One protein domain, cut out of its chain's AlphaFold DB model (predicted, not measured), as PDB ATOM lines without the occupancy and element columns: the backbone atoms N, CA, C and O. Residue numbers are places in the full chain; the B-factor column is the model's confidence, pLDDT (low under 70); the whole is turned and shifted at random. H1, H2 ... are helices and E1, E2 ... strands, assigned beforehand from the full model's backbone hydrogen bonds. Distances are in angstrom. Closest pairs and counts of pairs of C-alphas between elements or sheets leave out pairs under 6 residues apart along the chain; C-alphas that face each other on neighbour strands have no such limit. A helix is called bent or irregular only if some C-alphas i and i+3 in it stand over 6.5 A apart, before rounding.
ATOM      1  N   VAL A  95     126.651 138.250  48.380       95.38
ATOM      2  CA  VAL A  95     127.933 138.393  49.080       95.38
ATOM      3  C   VAL A  95     127.992 139.802  49.651       95.38
ATOM      4  O   VAL A  95     127.827 140.783  48.920       95.38
ATOM      5  N   ALA A  96     128.185 139.892  50.962       96.31
ATOM      6  CA  ALA A  96     128.264 141.149  51.693       96.31
ATOM      7  C   ALA A  96     129.719 141.561  51.930       96.31
ATOM      8  O   ALA A  96     130.611 140.714  52.013       96.31
ATOM      9  N   VAL A  97     129.941 142.865  52.070       96.62
ATOM     10  CA  VAL A  97     131.164 143.376  52.697       96.62
ATOM     11  C   VAL A  97     131.107 143.180  54.213       96.62
ATOM     12  O   VAL A  97     130.022 143.037  54.784       96.62
ATOM     13  N   ASP A  98     132.260 143.235  54.882       96.50
ATOM     14  CA  ASP A  98     132.269 143.403  56.334       96.50
ATOM     15  C   ASP A  98     131.699 144.788  56.683       96.50
ATOM     16  O   ASP A  98     132.306 145.834  56.438       96.50
ATOM     17  N   TYR A  99     130.482 144.787  57.224       95.81
ATOM     18  CA  TYR A  99     129.757 146.002  57.570       95.81
ATOM     19  C   TYR A  99     130.463 146.813  58.664       95.81
ATOM     20  O   TYR A  99     130.420 148.045  58.639       95.81
ATOM     21  N   ASN A 100     131.132 146.143  59.607       96.12
ATOM     22  CA  ASN A 100     131.844 146.828  60.680       96.12
ATOM     23  C   ASN A 100     133.056 147.569  60.123       96.12
ATOM     24  O   ASN A 100     133.304 148.698  60.537       96.12
ATOM     25  N   ASP A 101     133.762 146.993  59.151       96.75
ATOM     26  CA  ASP A 101     134.875 147.678  58.487       96.75
ATOM     27  C   ASP A 101     134.406 148.946  57.766       96.75
ATOM     28  O   ASP A 101     135.025 149.999  57.921       96.75
ATOM     29  N   VAL A 102     133.279 148.888  57.042       96.75
ATOM     30  CA  VAL A 102     132.678 150.072  56.394       96.75
ATOM     31  C   VAL A 102     132.373 151.161  57.424       96.75
ATOM     32  O   VAL A 102     132.810 152.303  57.268       96.75
ATOM     33  N   VAL A 103     131.659 150.810  58.497       96.62
ATOM     34  CA  VAL A 103     131.278 151.748  59.563       96.62
ATOM     35  C   VAL A 103     132.505 152.334  60.260       96.62
ATOM     36  O   VAL A 103     132.577 153.546  60.455       96.62
ATOM     37  N   ASN A 104     133.489 151.503  60.600       96.50
ATOM     38  CA  ASN A 104     134.706 151.926  61.290       96.50
ATOM     39  C   ASN A 104     135.537 152.889  60.438       96.50
ATOM     40  O   ASN A 104     136.017 153.896  60.954       96.50
ATOM     41  N   ILE A 105     135.683 152.618  59.138       94.31
ATOM     42  CA  ILE A 105     136.427 153.495  58.228       94.31
ATOM     43  C   ILE A 105     135.755 154.869  58.135       94.31
ATOM     44  O   ILE A 105     136.445 155.881  58.265       94.31
ATOM     45  N   ILE A 106     134.430 154.915  57.971       91.38
ATOM     46  CA  ILE A 106     133.687 156.182  57.856       91.38
ATOM     47  C   ILE A 106     133.699 156.949  59.183       91.38
ATOM     48  O   ILE A 106     133.907 158.159  59.184       91.38
ATOM     49  N   ASN A 107     133.556 156.261  60.322       91.31
ATOM     50  CA  ASN A 107     133.675 156.868  61.656       91.31
ATOM     51  C   ASN A 107     135.025 157.565  61.872       91.31
ATOM     52  O   ASN A 107     135.099 158.575  62.566       91.31
ATOM     53  N   LEU A 108     136.095 157.036  61.276       90.31
ATOM     54  CA  LEU A 108     137.433 157.629  61.317       90.31
ATOM     55  C   LEU A 108     137.639 158.736  60.263       90.31
ATOM     56  O   LEU A 108     138.762 159.213  60.097       90.31
ATOM     57  N   GLY A 109     136.586 159.133  59.537       83.50
ATOM     58  CA  GLY A 109     136.632 160.125  58.458       83.50
ATOM     59  C   GLY A 109     137.229 159.602  57.146       83.50
ATOM     60  O   GLY A 109     137.573 160.388  56.267       83.50
ATOM     61  N   GLY A 110     137.406 158.285  57.012       85.62
ATOM     62  CA  GLY A 110     137.969 157.643  55.827       85.62
ATOM     63  C   GLY A 110     136.920 157.234  54.792       85.62
ATOM     64  O   GLY A 110     135.726 157.166  55.067       85.62
ATOM     65  N   VAL A 111     137.396 156.874  53.596       89.00
ATOM     66  CA  VAL A 111     136.564 156.329  52.511       89.00
ATOM     67  C   VAL A 111     136.826 154.824  52.378       89.00
ATOM     68  O   VAL A 111     137.984 154.448  52.174       89.00
ATOM     69  N   PRO A 112     135.808 153.951  52.475       95.75
ATOM     70  CA  PRO A 112     135.974 152.513  52.281       95.75
ATOM     71  C   PRO A 112     136.111 152.165  50.794       95.75
ATOM     72  O   PRO A 112     135.324 152.617  49.969       95.75
ATOM     73  N   ILE A 113     137.097 151.337  50.450       94.56
ATOM     74  CA  ILE A 113     137.389 150.843  49.097       94.56
ATOM     75  C   ILE A 113     137.340 149.316  49.108       94.56
ATOM     76  O   ILE A 113     137.872 148.683  50.024       94.56
ATOM     77  N   VAL A 114     136.727 148.720  48.089       95.94
ATOM     78  CA  VAL A 114     136.447 147.282  48.013       95.94
ATOM     79  C   VAL A 114     137.360 146.601  46.992       95.94
ATOM     80  O   VAL A 114     137.743 147.184  45.982       95.94
ATOM     81  N   SER A 115     137.703 145.341  47.246       93.38
ATOM     82  CA  SER A 115     138.321 144.428  46.273       93.38
ATOM     83  C   SER A 115     137.578 143.095  46.249       93.38
ATOM     84  O   SER A 115     137.076 142.640  47.279       93.38
ATOM     85  N   ILE A 116     137.510 142.476  45.066       92.06
ATOM     86  CA  ILE A 116     136.887 141.162  44.864       92.06
ATOM     87  C   ILE A 116     137.975 140.094  44.898       92.06
ATOM     88  O   ILE A 116     138.865 140.088  44.053       92.06
ATOM     89  N   HIS A 117     137.891 139.172  45.848       89.56
ATOM     90  CA  HIS A 117     138.795 138.036  45.950       89.56
ATOM     91  C   HIS A 117     138.087 136.764  45.495       89.56
ATOM     92  O   HIS A 117     137.007 136.430  45.982       89.56
ATOM     93  N   VAL A 118     138.712 136.055  44.558       85.50
ATOM     94  CA  VAL A 118     138.260 134.739  44.106       85.50
ATOM     95  C   VAL A 118     138.995 133.687  44.927       85.50
ATOM     96  O   VAL A 118     140.226 133.698  44.973       85.50
ATOM     97  N   ASP A 119     138.254 132.797  45.582       83.62
ATOM     98  CA  ASP A 119     138.846 131.672  46.306       83.62
ATOM     99  C   ASP A 119     139.544 130.715  45.321       83.62
ATOM    100  O   ASP A 119     139.065 130.491  44.207       83.62
ATOM    101  N   ALA A 120     140.663 130.116  45.726       76.38
ATOM    102  CA  ALA A 120     141.359 129.110  44.928       76.38
ATOM    103  C   ALA A 120     140.492 127.861  44.662       76.38
ATOM    104  O   ALA A 120     140.694 127.186  43.655       76.38
ATOM    105  N   ALA A 121     139.520 127.570  45.533       78.00
ATOM    106  CA  ALA A 121     138.546 126.490  45.361       78.00
ATOM    107  C   ALA A 121     137.359 126.858  44.444       78.00
ATOM    108  O   ALA A 121     136.470 126.035  44.221       78.00
ATOM    109  N   SER A 122     137.316 128.090  43.926       78.69
ATOM    110  CA  SER A 122     136.246 128.576  43.055       78.69
ATOM    111  C   SER A 122     136.210 127.809  41.726       78.69
ATOM    112  O   SER A 122     137.226 127.662  41.047       78.69
ATOM    113  N   THR A 123     135.025 127.346  41.328       72.94
ATOM    114  CA  THR A 123     134.779 126.720  40.016       72.94
ATOM    115  C   THR A 123     133.842 127.595  39.182       72.94
ATOM    116  O   THR A 123     133.160 128.463  39.727       72.94
ATOM    117  N   GLN A 124     133.778 127.381  37.859       64.38
ATOM    118  CA  GLN A 124     132.846 128.129  36.997       64.38
ATOM    119  C   GLN A 124     131.378 127.969  37.436       64.38
ATOM    120  O   GLN A 124     130.634 128.947  37.404       64.38
ATOM    121  N   ASP A 125     130.994 126.777  37.906       65.38
ATOM    122  CA  ASP A 125     129.623 126.454  38.325       65.38
ATOM    123  C   ASP A 125     129.318 126.825  39.789       65.38
ATOM    124  O   ASP A 125     128.160 126.871  40.203       65.38
ATOM    125  N   SER A 126     130.340 127.080  40.610       69.12
ATOM    126  CA  SER A 126     130.203 127.466  42.022       69.12
ATOM    127  C   SER A 126     131.277 128.489  42.397       69.12
ATOM    128  O   SER A 126     132.293 128.145  43.010       69.12
ATOM    129  N   PRO A 127     131.076 129.752  41.991       74.88
ATOM    130  CA  PRO A 127     132.006 130.834  42.262       74.88
ATOM    131  C   PRO A 127     132.022 131.189  43.749       74.88
ATOM    132  O   PRO A 127     131.021 131.634  44.310       74.88
ATOM    133  N   LEU A 128     133.183 131.044  44.379       83.75
ATOM    134  CA  LEU A 128     133.411 131.477  45.755       83.75
ATOM    135  C   LEU A 128     134.114 132.835  45.723       83.75
ATOM    136  O   LEU A 128     135.320 132.925  45.484       83.75
ATOM    137  N   LEU A 129     133.325 133.896  45.902       89.69
ATOM    138  CA  LEU A 129     133.794 135.278  45.936       89.69
ATOM    139  C   LEU A 129     133.710 135.829  47.358       89.69
ATOM    140  O   LEU A 129     132.710 135.630  48.044       89.69
ATOM    141  N   SER A 130     134.731 136.572  47.773       92.31
ATOM    142  CA  SER A 130     134.705 137.370  48.998       92.31
ATOM    143  C   SER A 130     135.056 138.825  48.705       92.31
ATOM    144  O   SER A 130     135.808 139.131  47.777       92.31
ATOM    145  N   LEU A 131     134.470 139.736  49.481       95.00
ATOM    146  CA  LEU A 131     134.721 141.168  49.376       95.00
ATOM    147  C   LEU A 131     135.595 141.609  50.543       95.00
ATOM    148  O   LEU A 131     135.266 141.351  51.699       95.00
ATOM    149  N   LYS A 132     136.691 142.302  50.239       94.44
ATOM    150  CA  LYS A 132     137.570 142.890  51.252       94.44
ATOM    151  C   LYS A 132     137.465 144.406  51.214       94.44
ATOM    152  O   LYS A 132     137.669 145.003  50.157       94.44
ATOM    153  N   VAL A 133     137.200 145.006  52.371       96.06
ATOM    154  CA  VAL A 133     137.137 146.459  52.554       96.06
ATOM    155  C   VAL A 133     138.478 146.966  53.078       96.06
ATOM    156  O   VAL A 133     139.101 146.357  53.944       96.06
ATOM    157  N   THR A 134     138.949 148.081  52.532       92.38
ATOM    158  CA  THR A 134     140.184 148.750  52.954       92.38
ATOM    159  C   THR A 134     139.991 150.266  52.950       92.38
ATOM    160  O   THR A 134     139.265 150.778  52.099       92.38
ATOM    161  N   PRO A 135     140.607 151.019  53.875       90.88
ATOM    162  CA  PRO A 135     140.529 152.474  53.853       90.88
ATOM    163  C   PRO A 135     141.323 153.054  52.676       90.88
ATOM    164  O   PRO A 135     142.429 152.603  52.366       90.88
ATOM    165  N   ARG A 136     140.786 154.104  52.050       86.69
ATOM    166  CA  ARG A 136     141.474 154.884  51.015       86.69
ATOM    167  C   ARG A 136     142.710 155.581  51.592       86.69
ATOM    168  O   ARG A 136     142.600 156.405  52.498       86.69
ATOM    169  N   ALA A 137     143.872 155.312  51.007       80.06
ATOM    170  CA  ALA A 137     145.107 156.063  51.205       80.06
ATOM    171  C   ALA A 137     145.341 157.044  50.041       80.06
ATOM    172  O   ALA A 137     144.741 156.923  48.977       80.06
ATOM    173  N   ILE A 138     146.267 157.994  50.213       68.56
ATOM    174  CA  ILE A 138     146.632 158.980  49.173       68.56
ATOM    175  C   ILE A 138     147.143 158.297  47.892       68.56
ATOM    176  O   ILE A 138     146.899 158.760  46.783       68.56
ATOM    177  N   SER A 139     147.845 157.173  48.041       69.12
ATOM    178  CA  SER A 139     148.352 156.371  46.927       69.12
ATOM    179  C   SER A 139     147.330 155.374  46.374       69.12
ATOM    180  O   SER A 139     147.644 154.666  45.417       69.12
ATOM    181  N   THR A 140     146.126 155.280  46.954       77.75
ATOM    182  CA  THR A 140     145.119 154.316  46.512       77.75
ATOM    183  C   THR A 140     144.609 154.695  45.130       77.75
ATOM    184  O   THR A 140     144.040 155.760  44.910       77.75
ATOM    185  N   ARG A 141     144.818 153.776  44.196       80.06
ATOM    186  CA  ARG A 141     144.368 153.831  42.811       80.06
ATOM    187  C   ARG A 141     143.155 152.905  42.694       80.06
ATOM    188  O   ARG A 141     143.283 151.715  42.971       80.06
ATOM    189  N   TYR A 142     141.983 153.455  42.375       87.81
ATOM    190  CA  TYR A 142     140.717 152.718  42.323       87.81
ATOM    191  C   TYR A 142     139.807 153.216  41.193       87.81
ATOM    192  O   TYR A 142     139.948 154.342  40.711       87.81
ATOM    193  N   THR A 143     138.879 152.352  40.784       92.00
ATOM    194  CA  THR A 143     137.784 152.658  39.850       92.00
ATOM    195  C   THR A 143     136.509 152.950  40.633       92.00
ATOM    196  O   THR A 143     136.216 152.264  41.609       92.00
ATOM    197  N   VAL A 144     135.723 153.938  40.228       94.31
ATOM    198  CA  VAL A 144     134.363 154.094  40.761       94.31
ATOM    199  C   VAL A 144     133.380 153.425  39.818       94.31
ATOM    200  O   VAL A 144     133.524 153.531  38.607       94.31
ATOM    201  N   ILE A 145     132.396 152.717  40.360       97.12
ATOM    202  CA  ILE A 145     131.299 152.151  39.581       97.12
ATOM    203  C   ILE A 145     130.082 153.048  39.768       97.12
ATOM    204  O   ILE A 145     129.472 153.055  40.838       97.12
ATOM    205  N   SER A 146     129.729 153.773  38.711       96.31
ATOM    206  CA  SER A 146     128.490 154.534  38.638       96.31
ATOM    207  C   SER A 146     127.397 153.666  38.018       96.31
ATOM    208  O   SER A 146     127.608 152.980  37.013       96.31
ATOM    209  N   HIS A 147     126.215 153.657  38.628       93.00
ATOM    210  CA  HIS A 147     125.129 152.789  38.199       93.00
ATOM    211  C   HIS A 147     123.760 153.413  38.475       93.00
ATOM    212  O   HIS A 147     123.595 154.264  39.348       93.00
ATOM    213  N   VAL A 148     122.740 152.955  37.750       88.06
ATOM    214  CA  VAL A 148     121.355 153.372  37.990       88.06
ATOM    215  C   VAL A 148     120.691 152.372  38.933       88.06
ATOM    216  O   VAL A 148     120.508 151.213  38.570       88.06
ATOM    217  N   TRP A 149     120.276 152.807  40.129       85.81
ATOM    218  CA  TRP A 149     119.612 151.923  41.104       85.81
ATOM    219  C   TRP A 149     118.403 151.197  40.508       85.81
ATOM    220  O   TRP A 149     118.208 150.019  40.774       85.81
ATOM    221  N   PHE A 150     117.628 151.861  39.646       83.75
ATOM    222  CA  PHE A 150     116.483 151.257  38.955       83.75
ATOM    223  C   PHE A 150     116.833 150.000  38.147       83.75
ATOM    224  O   PHE A 150     115.990 149.123  37.984       83.75
ATOM    225  N   ASP A 151     118.084 149.863  37.709       86.19
ATOM    226  CA  ASP A 151     118.558 148.701  36.957       86.19
ATOM    227  C   ASP A 151     118.861 147.491  37.862       86.19
ATOM    228  O   ASP A 151     119.335 146.456  37.389       86.19
ATOM    229  N   GLY A 152     118.582 147.598  39.167       87.25
ATOM    230  CA  GLY A 152     118.656 146.489  40.114       87.25
ATOM    231  C   GLY A 152     120.030 146.297  40.763       87.25
ATOM    232  O   GLY A 152     120.287 145.241  41.334       87.25
ATOM    233  N   LEU A 153     120.922 147.284  40.675       90.50
ATOM    234  CA  LEU A 153     122.281 147.214  41.231       90.50
ATOM    235  C   LEU A 153     122.447 147.889  42.605       90.50
ATOM    236  O   LEU A 153     123.490 147.719  43.224       90.50
ATOM    237  N   GLY A 154     121.418 148.570  43.111       90.00
ATOM    238  CA  GLY A 154     121.318 149.004  44.507       90.00
ATOM    239  C   GLY A 154     120.945 147.871  45.472       90.00
ATOM    240  O   GLY A 154     120.483 146.808  45.045       90.00
ATOM    241  N   ASN A 155     121.055 148.121  46.781       92.31
ATOM    242  CA  ASN A 155     120.514 147.258  47.841       92.31
ATOM    243  C   ASN A 155     120.214 148.072  49.124       92.31
ATOM    244  O   ASN A 155     121.143 148.450  49.835       92.31
ATOM    245  N   PRO A 156     118.937 148.351  49.457       88.31
ATOM    246  CA  PRO A 156     118.576 149.180  50.608       88.31
ATOM    247  C   PRO A 156     118.666 148.441  51.951       88.31
ATOM    248  O   PRO A 156     118.606 149.086  52.995       88.31
ATOM    249  N   LEU A 157     118.776 147.106  51.943       90.00
ATOM    250  CA  LEU A 157     118.702 146.275  53.150       90.00
ATOM    251  C   LEU A 157     120.076 145.827  53.656       90.00
ATOM    252  O   LEU A 157     120.250 145.634  54.858       90.00
ATOM    253  N   ALA A 158     121.048 145.648  52.761       92.81
ATOM    254  CA  ALA A 158     122.396 145.210  53.113       92.81
ATOM    255  C   ALA A 158     123.442 145.782  52.149       92.81
ATOM    256  O   ALA A 158     123.173 145.937  50.962       92.81
ATOM    257  N   ASN A 159     124.667 146.000  52.635       96.19
ATOM    258  CA  ASN A 159     125.828 146.291  51.788       96.19
ATOM    259  C   ASN A 159     126.316 145.010  51.090       96.19
ATOM    260  O   ASN A 159     127.348 144.433  51.433       96.19
ATOM    261  N   ALA A 160     125.507 144.507  50.161       96.06
ATOM    262  CA  ALA A 160     125.705 143.220  49.510       96.06
ATOM    263  C   ALA A 160     125.139 143.210  48.090       96.06
ATOM    264  O   ALA A 160     124.136 143.869  47.809       96.06
ATOM    265  N   LEU A 161     125.728 142.387  47.223       96.12
ATOM    266  CA  LEU A 161     125.253 142.155  45.858       96.12
ATOM    267  C   LEU A 161     125.096 140.655  45.580       96.12
ATOM    268  O   LEU A 161     125.856 139.855  46.133       96.12
ATOM    269  N   PRO A 162     124.155 140.242  44.709       95.38
ATOM    270  CA  PRO A 162     124.076 138.859  44.244       95.38
ATOM    271  C   PRO A 162     125.412 138.377  43.661       95.38
ATOM    272  O   PRO A 162     126.065 139.109  42.914       95.38
ATOM    273  N   THR A 163     125.796 137.128  43.936       94.00
ATOM    274  CA  THR A 163     127.075 136.553  43.462       94.00
ATOM    275  C   THR A 163     127.262 136.713  41.947       94.00
ATOM    276  O   THR A 163     128.338 137.097  41.492       94.00
ATOM    277  N   CYS A 164     126.200 136.508  41.159       93.56
ATOM    278  CA  CYS A 164     126.235 136.683  39.704       93.56
ATOM    279  C   CYS A 164     126.580 138.119  39.264       93.56
ATOM    280  O   CYS A 164     127.278 138.307  38.266       93.56
ATOM    281  N   GLN A 165     126.141 139.133  40.019       95.00
ATOM    282  CA  GLN A 165     126.473 140.530  39.747       95.00
ATOM    283  C   GLN A 165     127.947 140.795  40.033       95.00
ATOM    284  O   GLN A 165     128.627 141.388  39.204       95.00
ATOM    285  N   LEU A 166     128.472 140.290  41.152       94.25
ATOM    286  CA  LEU A 166     129.888 140.443  41.491       94.25
ATOM    287  C   LEU A 166     130.814 139.742  40.501       94.25
ATOM    288  O   LEU A 166     131.854 140.294  40.158       94.25
ATOM    289  N   GLN A 167     130.435 138.565  39.995       92.44
ATOM    290  CA  GLN A 167     131.180 137.914  38.913       92.44
ATOM    291  C   GLN A 167     131.240 138.795  37.667       92.44
ATOM    292  O   GLN A 167     132.315 138.979  37.097       92.44
ATOM    293  N   ARG A 168     130.096 139.368  37.267       92.94
ATOM    294  CA  ARG A 168     130.022 140.286  36.128       92.94
ATOM    295  C   ARG A 168     130.913 141.509  36.348       92.94
ATOM    296  O   ARG A 168     131.726 141.806  35.479       92.94
ATOM    297  N   LEU A 169     130.815 142.159  37.510       94.00
ATOM    298  CA  LEU A 169     131.649 143.315  37.857       94.00
ATOM    299  C   LEU A 169     133.138 142.958  37.851       94.00
ATOM    300  O   LEU A 169     133.941 143.701  37.300       94.00
ATOM    301  N   HIS A 170     133.514 141.802  38.401       91.38
ATOM    302  CA  HIS A 170     134.899 141.340  38.403       91.38
ATOM    303  C   HIS A 170     135.445 141.188  36.977       91.38
ATOM    304  O   HIS A 170     136.524 141.696  36.672       91.38
ATOM    305  N   SER A 171     134.686 140.555  36.076       90.31
ATOM    306  CA  SER A 171     135.061 140.449  34.663       90.31
ATOM    307  C   SER A 171     135.162 141.818  33.982       90.31
ATOM    308  O   SER A 171     136.129 142.059  33.264       90.31
ATOM    309  N   GLN A 172     134.210 142.718  34.237       92.88
ATOM    310  CA  GLN A 172     134.176 144.062  33.650       92.88
ATOM    311  C   GLN A 172     135.374 144.907  34.096       92.88
ATOM    312  O   GLN A 172     136.097 145.425  33.247       92.88
ATOM    313  N   LEU A 173     135.669 144.939  35.400       90.94
ATOM    314  CA  LEU A 173     136.824 145.639  35.970       90.94
ATOM    315  C   LEU A 173     138.157 145.103  35.422       90.94
ATOM    316  O   LEU A 173     139.074 145.873  35.146       90.94
ATOM    317  N   LEU A 174     138.273 143.787  35.212       87.38
ATOM    318  CA  LEU A 174     139.453 143.195  34.571       87.38
ATOM    319  C   LEU A 174     139.553 143.537  33.074       87.38
ATOM    320  O   LEU A 174     140.652 143.522  32.520       87.38
ATOM    321  N   SER A 175     138.439 143.843  32.414       86.50
ATOM    322  CA  SER A 175     138.386 144.194  30.989       86.50
ATOM    323  C   SER A 175     138.445 145.697  30.697       86.50
ATOM    324  O   SER A 175     138.359 146.080  29.533       86.50
ATOM    325  N   MET A 176     138.595 146.537  31.728       86.44
ATOM    326  CA  MET A 176     138.667 147.992  31.576       86.44
ATOM    327  C   MET A 176     139.778 148.409  30.600       86.44
ATOM    328  O   MET A 176     140.866 147.804  30.621       86.44
ATOM    329  N   PRO A 177     139.529 149.428  29.753       82.38
ATOM    330  CA  PRO A 177     140.572 150.018  28.930       82.38
ATOM    331  C   PRO A 177     141.682 150.605  29.817       82.38
ATOM    332  O   PRO A 177     141.440 150.906  30.987       82.38
ATOM    333  N   PRO A 178     142.909 150.758  29.289       76.50
ATOM    334  CA  PRO A 178     143.962 151.473  29.997       76.50
ATOM    335  C   PRO A 178     143.491 152.885  30.339       76.50
ATOM    336  O   PRO A 178     142.886 153.543  29.494       76.50
ATOM    337  N   ASP A 179     143.798 153.350  31.542       75.94
ATOM    338  CA  ASP A 179     143.618 154.749  31.895       75.94
ATOM    339  C   ASP A 179     144.529 155.644  31.052       75.94
ATOM    340  O   ASP A 179     145.646 155.273  30.664       75.94
ATOM    341  N   HIS A 180     144.050 156.849  30.761       65.19
ATOM    342  CA  HIS A 180     144.785 157.827  29.980       65.19
ATOM    343  C   HIS A 180     145.583 158.783  30.874       65.19
ATOM    344  O   HIS A 180     145.792 159.927  30.466       65.19
ATOM    345  N   GLU A 181     146.064 158.336  32.055       58.66
ATOM    346  CA  GLU A 181     146.802 159.146  33.039       58.66
ATOM    347  C   GLU A 181     147.863 160.037  32.362       58.66
ATOM    348  O   GLU A 181     149.027 159.677  32.157       58.66
ATOM    349  N   SER A 182     147.464 161.267  32.030       49.25
ATOM    350  CA  SER A 182     148.395 162.311  31.650       49.25
ATOM    351  C   SER A 182     149.030 162.783  32.945       49.25
ATOM    352  O   SER A 182     148.337 163.116  33.908       49.25
ATOM    353  N   GLY A 183     150.361 162.777  32.991       40.47
ATOM    354  CA  GLY A 183     151.116 163.032  34.211       40.47
ATOM    355  C   GLY A 183     150.832 164.375  34.875       40.47
ATOM    356  O   GLY A 183     151.326 164.569  35.964       40.47
ATOM    357  N   VAL A 184     150.041 165.277  34.283       45.25
ATOM    358  CA  VAL A 184     149.689 166.581  34.852       45.25
ATOM    359  C   VAL A 184     148.205 166.876  34.642       45.25
ATOM    360  O   VAL A 184     147.785 167.198  33.525       45.25
ATOM    361  N   PHE A 185     147.439 166.811  35.730       44.03
ATOM    362  CA  PHE A 185     146.057 167.278  35.826       44.03
ATOM    363  C   PHE A 185     146.029 168.772  36.138       44.03
ATOM    364  O   PHE A 185     146.949 169.296  36.762       44.03
ATOM    365  N   SER A 186     145.006 169.483  35.674       40.50
ATOM    366  CA  SER A 186     144.834 170.907  35.952       40.50
ATOM    367  C   SER A 186     143.460 171.145  36.573       40.50
ATOM    368  O   SER A 186     142.464 170.902  35.908       40.50
ATOM    369  N   VAL A 187     143.409 171.609  37.826       39.94
ATOM    370  CA  VAL A 187     142.181 172.113  38.476       39.94
ATOM    371  C   VAL A 187     142.284 173.626  38.527       39.94
ATOM    372  O   VAL A 187     143.048 174.174  39.324       39.94
ATOM    373  N   GLY A 188     141.582 174.323  37.638       48.31
ATOM    374  CA  GLY A 188     141.751 175.768  37.478       48.31
ATOM    375  C   GLY A 188     143.215 176.137  37.207       48.31
ATOM    376  O   GLY A 188     143.785 175.746  36.192       48.31
ATOM    377  N   SER A 189     143.847 176.885  38.118       31.39
ATOM    378  CA  SER A 189     145.272 177.255  38.035       31.39
ATOM    379  C   SER A 189     146.242 176.221  38.626       31.39
ATOM    380  O   SER A 189     147.456 176.406  38.528       31.39
ATOM    381  N   LEU A 190     145.746 175.165  39.274       31.66
ATOM    382  CA  LEU A 190     146.563 174.158  39.943       31.66
ATOM    383  C   LEU A 190     146.968 173.066  38.955       31.66
ATOM    384  O   LEU A 190     146.126 172.276  38.544       31.66
ATOM    385  N   GLN A 191     148.256 172.974  38.622       38.09
ATOM    386  CA  GLN A 191     148.796 171.832  37.883       38.09
ATOM    387  C   GLN A 191     149.298 170.761  38.854       38.09
ATOM    388  O   GLN A 191     150.355 170.906  39.467       38.09
ATOM    389  N   VAL A 192     148.531 169.682  38.998       44.38
ATOM    390  CA  VAL A 192     148.903 168.510  39.791       44.38
ATOM    391  C   VAL A 192     149.612 167.522  38.879       44.38
ATOM    392  O   VAL A 192     148.979 166.819  38.093       44.38
ATOM    393  N   ASP A 193     150.942 167.478  38.979       39.19
ATOM    394  CA  ASP A 193     151.748 166.451  38.325       39.19
ATOM    395  C   ASP A 193     151.565 165.104  39.050       39.19
ATOM    396  O   ASP A 193     152.302 164.758  39.976       39.19
ATOM    397  N   TRP A 194     150.531 164.362  38.654       47.66
ATOM    398  CA  TRP A 194     150.215 163.032  39.166       47.66
ATOM    399  C   TRP A 194     151.328 162.017  38.921       47.66
ATOM    400  O   TRP A 194     151.514 161.118  39.747       47.66
ATOM    401  N   SER A 195     152.109 162.179  37.846       40.97
ATOM    402  CA  SER A 195     153.243 161.290  37.567       40.97
ATOM    403  C   SER A 195     154.375 161.441  38.587       40.97
ATOM    404  O   SER A 195     155.133 160.499  38.810       40.97
ATOM    405  N   ARG A 196     154.447 162.587  39.278       37.50
ATOM    406  CA  ARG A 196     155.389 162.836  40.381       37.50
ATOM    407  C   ARG A 196     154.893 162.376  41.754       37.50
ATOM    408  O   ARG A 196     155.680 162.398  42.697       37.50
ATOM    409  N   GLN A 197     153.631 161.953  41.886       45.91
ATOM    410  CA  GLN A 197     153.053 161.487  43.159       45.91
ATOM    411  C   GLN A 197     152.906 159.957  43.272       45.91
ATOM    412  O   GLN A 197     152.553 159.466  44.342       45.91
ATOM    413  N   SER A 198     153.223 159.176  42.230       44.16
ATOM    414  CA  SER A 198     153.274 157.706  42.313       44.16
ATOM    415  C   SER A 198     154.429 157.125  41.490       44.16
ATOM    416  O   SER A 198     154.423 157.176  40.264       44.16
ATOM    417  N   PHE A 199     155.414 156.526  42.170       41.22
ATOM    418  CA  PHE A 199     156.547 155.811  41.559       41.22
ATOM    419  C   PHE A 199     156.222 154.365  41.137       41.22
ATOM    420  O   PHE A 199     157.139 153.596  40.855       41.22
ATOM    421  N   ILE A 200     154.952 153.952  41.084       43.62
ATOM    422  CA  ILE A 200     154.598 152.579  40.698       43.62
ATOM    423  C   ILE A 200     153.613 152.618  39.533       43.62
ATOM    424  O   ILE A 200     152.401 152.678  39.718       43.62
ATOM    425  N   ARG A 201     154.152 152.535  38.311       45.12
ATOM    426  CA  ARG A 201     153.402 151.978  37.180       45.12
ATOM    427  C   ARG A 201     153.228 150.481  37.431       45.12
ATOM    428  O   ARG A 201     154.204 149.808  37.750       45.12
ATOM    429  N   HIS A 202     151.993 149.998  37.310       48.66
ATOM    430  CA  HIS A 202     151.547 148.626  37.569       48.66
ATOM    431  C   HIS A 202     152.564 147.514  37.230       48.66
ATOM    432  O   HIS A 202     152.785 147.233  36.051       48.66
ATOM    433  N   PRO A 203     153.043 146.748  38.229       44.16
ATOM    434  CA  PRO A 203     153.456 145.372  38.036       44.16
ATOM    435  C   PRO A 203     152.428 144.468  38.738       44.16
ATOM    436  O   PRO A 203     152.424 144.345  39.959       44.16
ATOM    437  N   ASN A 204     151.563 143.834  37.944       48.12
ATOM    438  CA  ASN A 204     150.548 142.838  38.326       48.12
ATOM    439  C   ASN A 204     149.269 143.389  38.983       48.12
ATOM    440  O   ASN A 204     149.265 143.900  40.102       48.12
ATOM    441  N   ARG A 205     148.149 143.222  38.264       51.97
ATOM    442  CA  ARG A 205     146.775 143.431  38.735       51.97
ATOM    443  C   ARG A 205     146.489 142.515  39.938       51.97
ATOM    444  O   ARG A 205     146.021 141.394  39.775       51.97
ATOM    445  N   GLN A 206     146.778 143.004  41.145       56.41
ATOM    446  CA  GLN A 206     145.998 142.676  42.348       56.41
ATOM    447  C   GLN A 206     144.506 142.897  42.030       56.41
ATOM    448  O   GLN A 206     144.221 143.654  41.093       56.41
ATOM    449  N   PRO A 207     143.549 142.255  42.733       60.25
ATOM    450  CA  PRO A 207     142.141 142.428  42.393       60.25
ATOM    451  C   PRO A 207     141.806 143.924  42.318       60.25
ATOM    452  O   PRO A 207     142.216 144.671  43.214       60.25
ATOM    453  N   PRO A 208     141.152 144.378  41.231       82.56
ATOM    454  CA  PRO A 208     140.958 145.797  40.984       82.56
ATOM    455  C   PRO A 208     140.197 146.409  42.158       82.56
ATOM    456  O   PRO A 208     139.121 145.936  42.529       82.56
ATOM    457  N   LEU A 209     140.797 147.433  42.767       90.56
ATOM    458  CA  LEU A 209     140.156 148.206  43.817       90.56
ATOM    459  C   LEU A 209     139.056 149.049  43.191       90.56
ATOM    460  O   LEU A 209     139.286 149.737  42.193       90.56
ATOM    461  N   PHE A 210     137.880 149.026  43.799       94.94
ATOM    462  CA  PHE A 210     136.761 149.815  43.333       94.94
ATOM    463  C   PHE A 210     135.926 150.379  44.479       94.94
ATOM    464  O   PHE A 210     135.963 149.897  45.612       94.94
ATOM    465  N   TRP A 211     135.172 151.423  44.167       95.94
ATOM    466  CA  TRP A 211     134.158 151.987  45.042       95.94
ATOM    467  C   TRP A 211     132.798 151.894  44.356       95.94
ATOM    468  O   TRP A 211     132.678 152.172  43.164       95.94
ATOM    469  N   MET A 212     131.783 151.498  45.115       96.00
ATOM    470  CA  MET A 212     130.389 151.487  44.690       96.00
ATOM    471  C   MET A 212     129.543 151.836  45.910       96.00
ATOM    472  O   MET A 212     129.648 151.173  46.943       96.00
ATOM    473  N   ASP A 213     128.715 152.864  45.791       93.94
ATOM    474  CA  ASP A 213     127.786 153.350  46.817       93.94
ATOM    475  C   ASP A 213     127.038 152.221  47.553       93.94
ATOM    476  O   ASP A 213     127.007 152.186  48.781       93.94
ATOM    477  N   THR A 214     126.535 151.228  46.821       95.06
ATOM    478  CA  THR A 214     125.780 150.083  47.351       95.06
ATOM    479  C   THR A 214     126.581 149.255  48.358       95.06
ATOM    480  O   THR A 214     126.029 148.717  49.318       95.06
ATOM    481  N   LEU A 215     127.897 149.153  48.177       97.00
ATOM    482  CA  LEU A 215     128.782 148.401  49.070       97.00
ATOM    483  C   LEU A 215     129.450 149.298  50.118       97.00
ATOM    484  O   LEU A 215     129.767 148.828  51.206       97.00
ATOM    485  N   CYS A 216     129.659 150.575  49.800       96.56
ATOM    486  CA  CYS A 216     130.483 151.488  50.586       96.56
ATOM    487  C   CYS A 216     129.691 152.460  51.476       96.56
ATOM    488  O   CYS A 216     130.294 153.088  52.342       96.56
ATOM    489  N   ILE A 217     128.374 152.608  51.288       94.88
ATOM    490  CA  ILE A 217     127.528 153.522  52.072       94.88
ATOM    491  C   ILE A 217     126.654 152.733  53.059       94.88
ATOM    492  O   ILE A 217     125.855 151.898  52.637       94.88
ATOM    493  N   PRO A 218     126.724 152.995  54.377       94.19
ATOM    494  CA  PRO A 218     126.056 152.169  55.378       94.19
ATOM    495  C   PRO A 218     124.522 152.261  55.314       94.19
ATOM    496  O   PRO A 218     123.925 153.342  55.382       94.19
ATOM    497  N   VAL A 219     123.865 151.095  55.284       91.88
ATOM    498  CA  VAL A 219     122.393 150.977  55.187       91.88
ATOM    499  C   VAL A 219     121.664 150.812  56.530       91.88
ATOM    500  O   VAL A 219     120.461 151.051  56.609       91.88
ATOM    501  N   GLY A 220     122.367 150.475  57.613       88.88
ATOM    502  CA  GLY A 220     121.762 150.307  58.939       88.88
ATOM    503  C   GLY A 220     121.156 151.596  59.511       88.88
ATOM    504  O   GLY A 220     121.777 152.659  59.473       88.88
ATOM    505  N   GLU A 221     119.959 151.496  60.098       86.56
ATOM    506  CA  GLU A 221     119.209 152.633  60.664       86.56
ATOM    507  C   GLU A 221     119.967 153.376  61.780       86.56
ATOM    508  O   GLU A 221     119.852 154.596  61.897       86.56
ATOM    509  N   GLY A 222     120.795 152.673  62.563       90.19
ATOM    510  CA  GLY A 222     121.639 153.275  63.606       90.19
ATOM    511  C   GLY A 222     122.779 154.156  63.072       90.19
ATOM    512  O   GLY A 222     123.334 154.962  63.814       90.19
ATOM    513  N   HIS A 223     123.102 154.059  61.779       91.94
ATOM    514  CA  HIS A 223     124.238 154.738  61.149       91.94
ATOM    515  C   HIS A 223     123.808 155.792  60.115       91.94
ATOM    516  O   HIS A 223     124.573 156.131  59.214       91.94
ATOM    517  N   LYS A 224     122.596 156.356  60.241       89.44
ATOM    518  CA  LYS A 224     122.099 157.432  59.355       89.44
ATOM    519  C   LYS A 224     123.040 158.633  59.259       89.44
ATOM    520  O   LYS A 224     123.196 159.195  58.181       89.44
ATOM    521  N   HIS A 225     123.679 159.011  60.366       88.94
ATOM    522  CA  HIS A 225     124.649 160.105  60.375       88.94
ATOM    523  C   HIS A 225     125.874 159.778  59.501       88.94
ATOM    524  O   HIS A 225     126.248 160.600  58.674       88.94
ATOM    525  N   LEU A 226     126.408 158.552  59.578       89.94
ATOM    526  CA  LEU A 226     127.514 158.095  58.725       89.94
ATOM    527  C   LEU A 226     127.117 157.969  57.261       89.94
ATOM    528  O   LEU A 226     127.929 158.243  56.385       89.94
ATOM    529  N   ARG A 227     125.865 157.592  56.981       90.19
ATOM    530  CA  ARG A 227     125.326 157.628  55.618       90.19
ATOM    531  C   ARG A 227     125.375 159.046  55.058       90.19
ATOM    532  O   ARG A 227     125.860 159.224  53.950       90.19
ATOM    533  N   LYS A 228     124.914 160.039  55.827       84.69
ATOM    534  CA  LYS A 228     124.974 161.454  55.429       84.69
ATOM    535  C   LYS A 228     126.423 161.891  55.182       84.69
ATOM    536  O   LYS A 228     126.701 162.439  54.124       84.69
ATOM    537  N   THR A 229     127.346 161.566  56.091       82.62
ATOM    538  CA  THR A 229     128.783 161.852  55.926       82.62
ATOM    539  C   THR A 229     129.354 161.217  54.655       82.62
ATOM    540  O   THR A 229     130.020 161.891  53.878       82.62
ATOM    541  N   ALA A 230     129.058 159.942  54.394       85.50
ATOM    542  CA  ALA A 230     129.535 159.248  53.200       85.50
ATOM    543  C   ALA A 230     128.964 159.845  51.901       85.50
ATOM    544  O   ALA A 230     129.700 159.993  50.927       85.50
ATOM    545  N   ILE A 231     127.679 160.223  51.895       81.62
ATOM    546  CA  ILE A 231     127.027 160.893  50.757       81.62
ATOM    547  C   ILE A 231     127.688 162.246  50.479       81.62
ATOM    548  O   ILE A 231     128.022 162.546  49.335       81.62
ATOM    549  N   ASN A 232     127.952 163.035  51.518       76.31
ATOM    550  CA  ASN A 232     128.589 164.341  51.361       76.31
ATOM    551  C   ASN A 232     130.035 164.228  50.839       76.31
ATOM    552  O   ASN A 232     130.491 165.081  50.082       76.31
ATOM    553  N   GLN A 233     130.727 163.121  51.132       76.88
ATOM    554  CA  GLN A 233     132.056 162.835  50.585       76.88
ATOM    555  C   GLN A 233     132.053 162.344  49.129       76.88
ATOM    556  O   GLN A 233     133.130 162.325  48.520       76.88
ATOM    557  N   MET A 234     130.900 161.969  48.547       80.94
ATOM    558  CA  MET A 234     130.820 161.357  47.210       80.94
ATOM    559  C   MET A 234     131.556 162.178  46.156       80.94
ATOM    560  O   MET A 234     132.342 161.612  45.403       80.94
ATOM    561  N   ALA A 235     131.402 163.504  46.149       76.75
ATOM    562  CA  ALA A 235     132.081 164.359  45.177       76.75
ATOM    563  C   ALA A 235     133.602 164.121  45.133       76.75
ATOM    564  O   ALA A 235     134.185 163.916  44.067       76.75
ATOM    565  N   SER A 236     134.240 164.034  46.303       77.19
ATOM    566  CA  SER A 236     135.676 163.758  46.415       77.19
ATOM    567  C   SER A 236     136.062 162.335  45.990       77.19
ATOM    568  O   SER A 236     137.201 162.098  45.586       77.19
ATOM    569  N   ILE A 237     135.136 161.378  46.099       81.44
ATOM    570  CA  ILE A 237     135.352 159.973  45.749       81.44
ATOM    571  C   ILE A 237     135.360 159.813  44.229       81.44
ATOM    572  O   ILE A 237     136.276 159.183  43.704       81.44
ATOM    573  N   TYR A 238     134.395 160.423  43.539       83.12
ATOM    574  CA  TYR A 238     134.327 160.436  42.076       83.12
ATOM    575  C   TYR A 238     135.499 161.221  41.469       83.12
ATOM    576  O   TYR A 238     136.188 160.712  40.587       83.12
ATOM    577  N   ALA A 239     135.816 162.400  42.015       79.12
ATOM    578  CA  ALA A 239     136.924 163.228  41.528       79.12
ATOM    579  C   ALA A 239     138.317 162.584  41.701       79.12
ATOM    580  O   ALA A 239     139.225 162.839  40.909       79.12
ATOM    581  N   ALA A 240     138.511 161.764  42.742       76.19
ATOM    582  CA  ALA A 240     139.793 161.110  43.022       76.19
ATOM    583  C   ALA A 240     139.969 159.750  42.323       76.19
ATOM    584  O   ALA A 240     141.082 159.215  42.311       76.19
ATOM    585  N   ALA A 241     138.900 159.180  41.766       81.94
ATOM    586  CA  ALA A 241     138.960 157.925  41.029       81.94
ATOM    587  C   ALA A 241     139.818 158.071  39.766       81.94
ATOM    588  O   ALA A 241     139.879 159.143  39.166       81.94
ATOM    589  N   ILE A 242     140.482 156.994  39.343       82.06
ATOM    590  CA  ILE A 242     141.250 157.011  38.083       82.06
ATOM    591  C   ILE A 242     140.283 157.066  36.904       82.06
ATOM    592  O   ILE A 242     140.458 157.860  35.987       82.06
ATOM    593  N   GLN A 243     139.260 156.217  36.970       87.56
ATOM    594  CA  GLN A 243     138.224 156.057  35.967       87.56
ATOM    595  C   GLN A 243     136.897 155.783  36.670       87.56
ATOM    596  O   GLN A 243     136.859 155.208  37.767       87.56
ATOM    597  N   GLU A 244     135.817 156.164  36.008       92.44
ATOM    598  CA  GLU A 244     134.456 155.797  36.357       92.44
ATOM    599  C   GLU A 244     133.937 154.779  35.343       92.44
ATOM    600  O   GLU A 244     133.917 155.040  34.142       92.44
ATOM    601  N   LEU A 245     133.508 153.616  35.826       96.50
ATOM    602  CA  LEU A 245     132.796 152.623  35.038       96.50
ATOM    603  C   LEU A 245     131.291 152.883  35.142       96.50
ATOM    604  O   LEU A 245     130.699 152.684  36.203       96.50
ATOM    605  N   VAL A 246     130.680 153.290  34.034       97.31
ATOM    606  CA  VAL A 246     129.247 153.570  33.918       97.31
ATOM    607  C   VAL A 246     128.493 152.304  33.517       97.31
ATOM    608  O   VAL A 246     128.742 151.718  32.456       97.31
ATOM    609  N   LEU A 247     127.533 151.904  34.352       95.88
ATOM    610  CA  LEU A 247     126.648 150.763  34.132       95.88
ATOM    611  C   LEU A 247     125.212 151.231  33.863       95.88
ATOM    612  O   LEU A 247     124.507 151.680  34.766       95.88
ATOM    613  N   ASP A 248     124.762 151.050  32.621       94.00
ATOM    614  CA  ASP A 248     123.378 151.277  32.193       94.00
ATOM    615  C   ASP A 248     122.814 149.988  31.576       94.00
ATOM    616  O   ASP A 248     123.457 149.361  30.726       94.00
TER     617      ASP A 248
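AT A GLANCE: This is residues 95 to 248 of the 812 residues of an uncharacterized protein of Didymella rabiei (UniProt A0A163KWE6). A long two-stranded hairpin, E1 and E2, and a short parallel pair of strands, E3 and E7, make a body with helices round it: H1 packs on the hairpin where E1 begins and E2 ends, H2 packs on it towards its other end, and the long, kinked helix H4 runs from H1 to E3. Out from this body a wide, poorly predicted loop leads to a second, tiny hairpin, E5 and E6, whose centres are the farthest from the mean of the C-alphas. The printed part has 154 residues with four named helices and seven named strands, in the order H1 E1 E2 E3 E4 H2 E5 E6 H3 H4 E7; E1 with E2 and E5 with E6 are antiparallel, E3 with E7 parallel. The class is mixed, helices and strands. The whole is compact, with a radius of gyration of the C-alphas of 16.2 A and spans of 46 by 39 by 28 A.

HOW THE PARTS SIT: Residues 95 to 96 pair, antiparallel, with residues 160 to 161 of E4, residues 160 to 162, a strand that pairs with no named strand. H1, residues 99 to 107, comes closest to E1, residues 112 to 118, at the C-alphas of Val 102 and Pro 112, 5.8 A apart. E1 and E2, residues 129 to 135, form a hairpin at 153 degrees, with N 113 and O 134 at 2.8 A and N 132 and O 115 at 3.0 A, within hydrogen-bond range. E3, residues 143 to 147, is the parallel neighbour of E7, residues 243 to 247, at 25 degrees; N 245 and O 144 are 2.8 A apart. Residues 143 to 144 of E3 also pair, parallel, with residues 210 to 211. The closest C-alphas of H2, residues 163 to 174, and E1 are those of His 170 and Ile 116, 6.8 A apart. E5, residues 185 to 187, and E6, residues 190 to 192, form a hairpin, with N 187 and O 190 at 2.9 A. H3, residues 213 to 216, comes closest to E1 at the C-alphas of Cys 216 and Pro 112, 5.8 A apart. H4, residues 221 to 240, touches H1 with residues 223 to 230 alone, closest at the C-alphas of Leu 226 and Ile 106, 6.5 A; they run the same way at a steep tilt of 69.7 degrees, only just short of about perpendicular. The closest C-alphas of H4 and E3 are those of Tyr 238 and Val 144, 6.5 A apart. In H1 and H2 every O i to N i+4 pair is within hydrogen-bond range, in H4 12 of 16; H3 is too short for such a pair.

IN THESE COORDINATES: H1 begins at C-alpha 99, at (129.757, 146.002, 57.570), and measures 12.3 A from first to last C-alpha. E1 measures 19.7 A and E2 20.1 A. E3 measures 12.8 A and H2 16.6 A. H4 begins at C-alpha 221, at (119.209, 152.633, 60.664), and measures 28.4 A; it is irregular, with C-alphas 222 and 225 8.1 A apart, and has a kink of 47 degrees near residue 232. E7, 12.9 A long, ends at C-alpha 247, at (126.648, 150.763, 34.132).

THE WHOLE: The C-alphas farthest apart are those of Asp 125 and Ser 189, 53.2 A. The printed part has no cut. The long links are E3 to E4, with 12 residues between them, and E6 to H3, with 20. The mean pLDDT of the printed part is 80.6; residues 124 to 126, 138 to 139 and 180 to 207 are under 70.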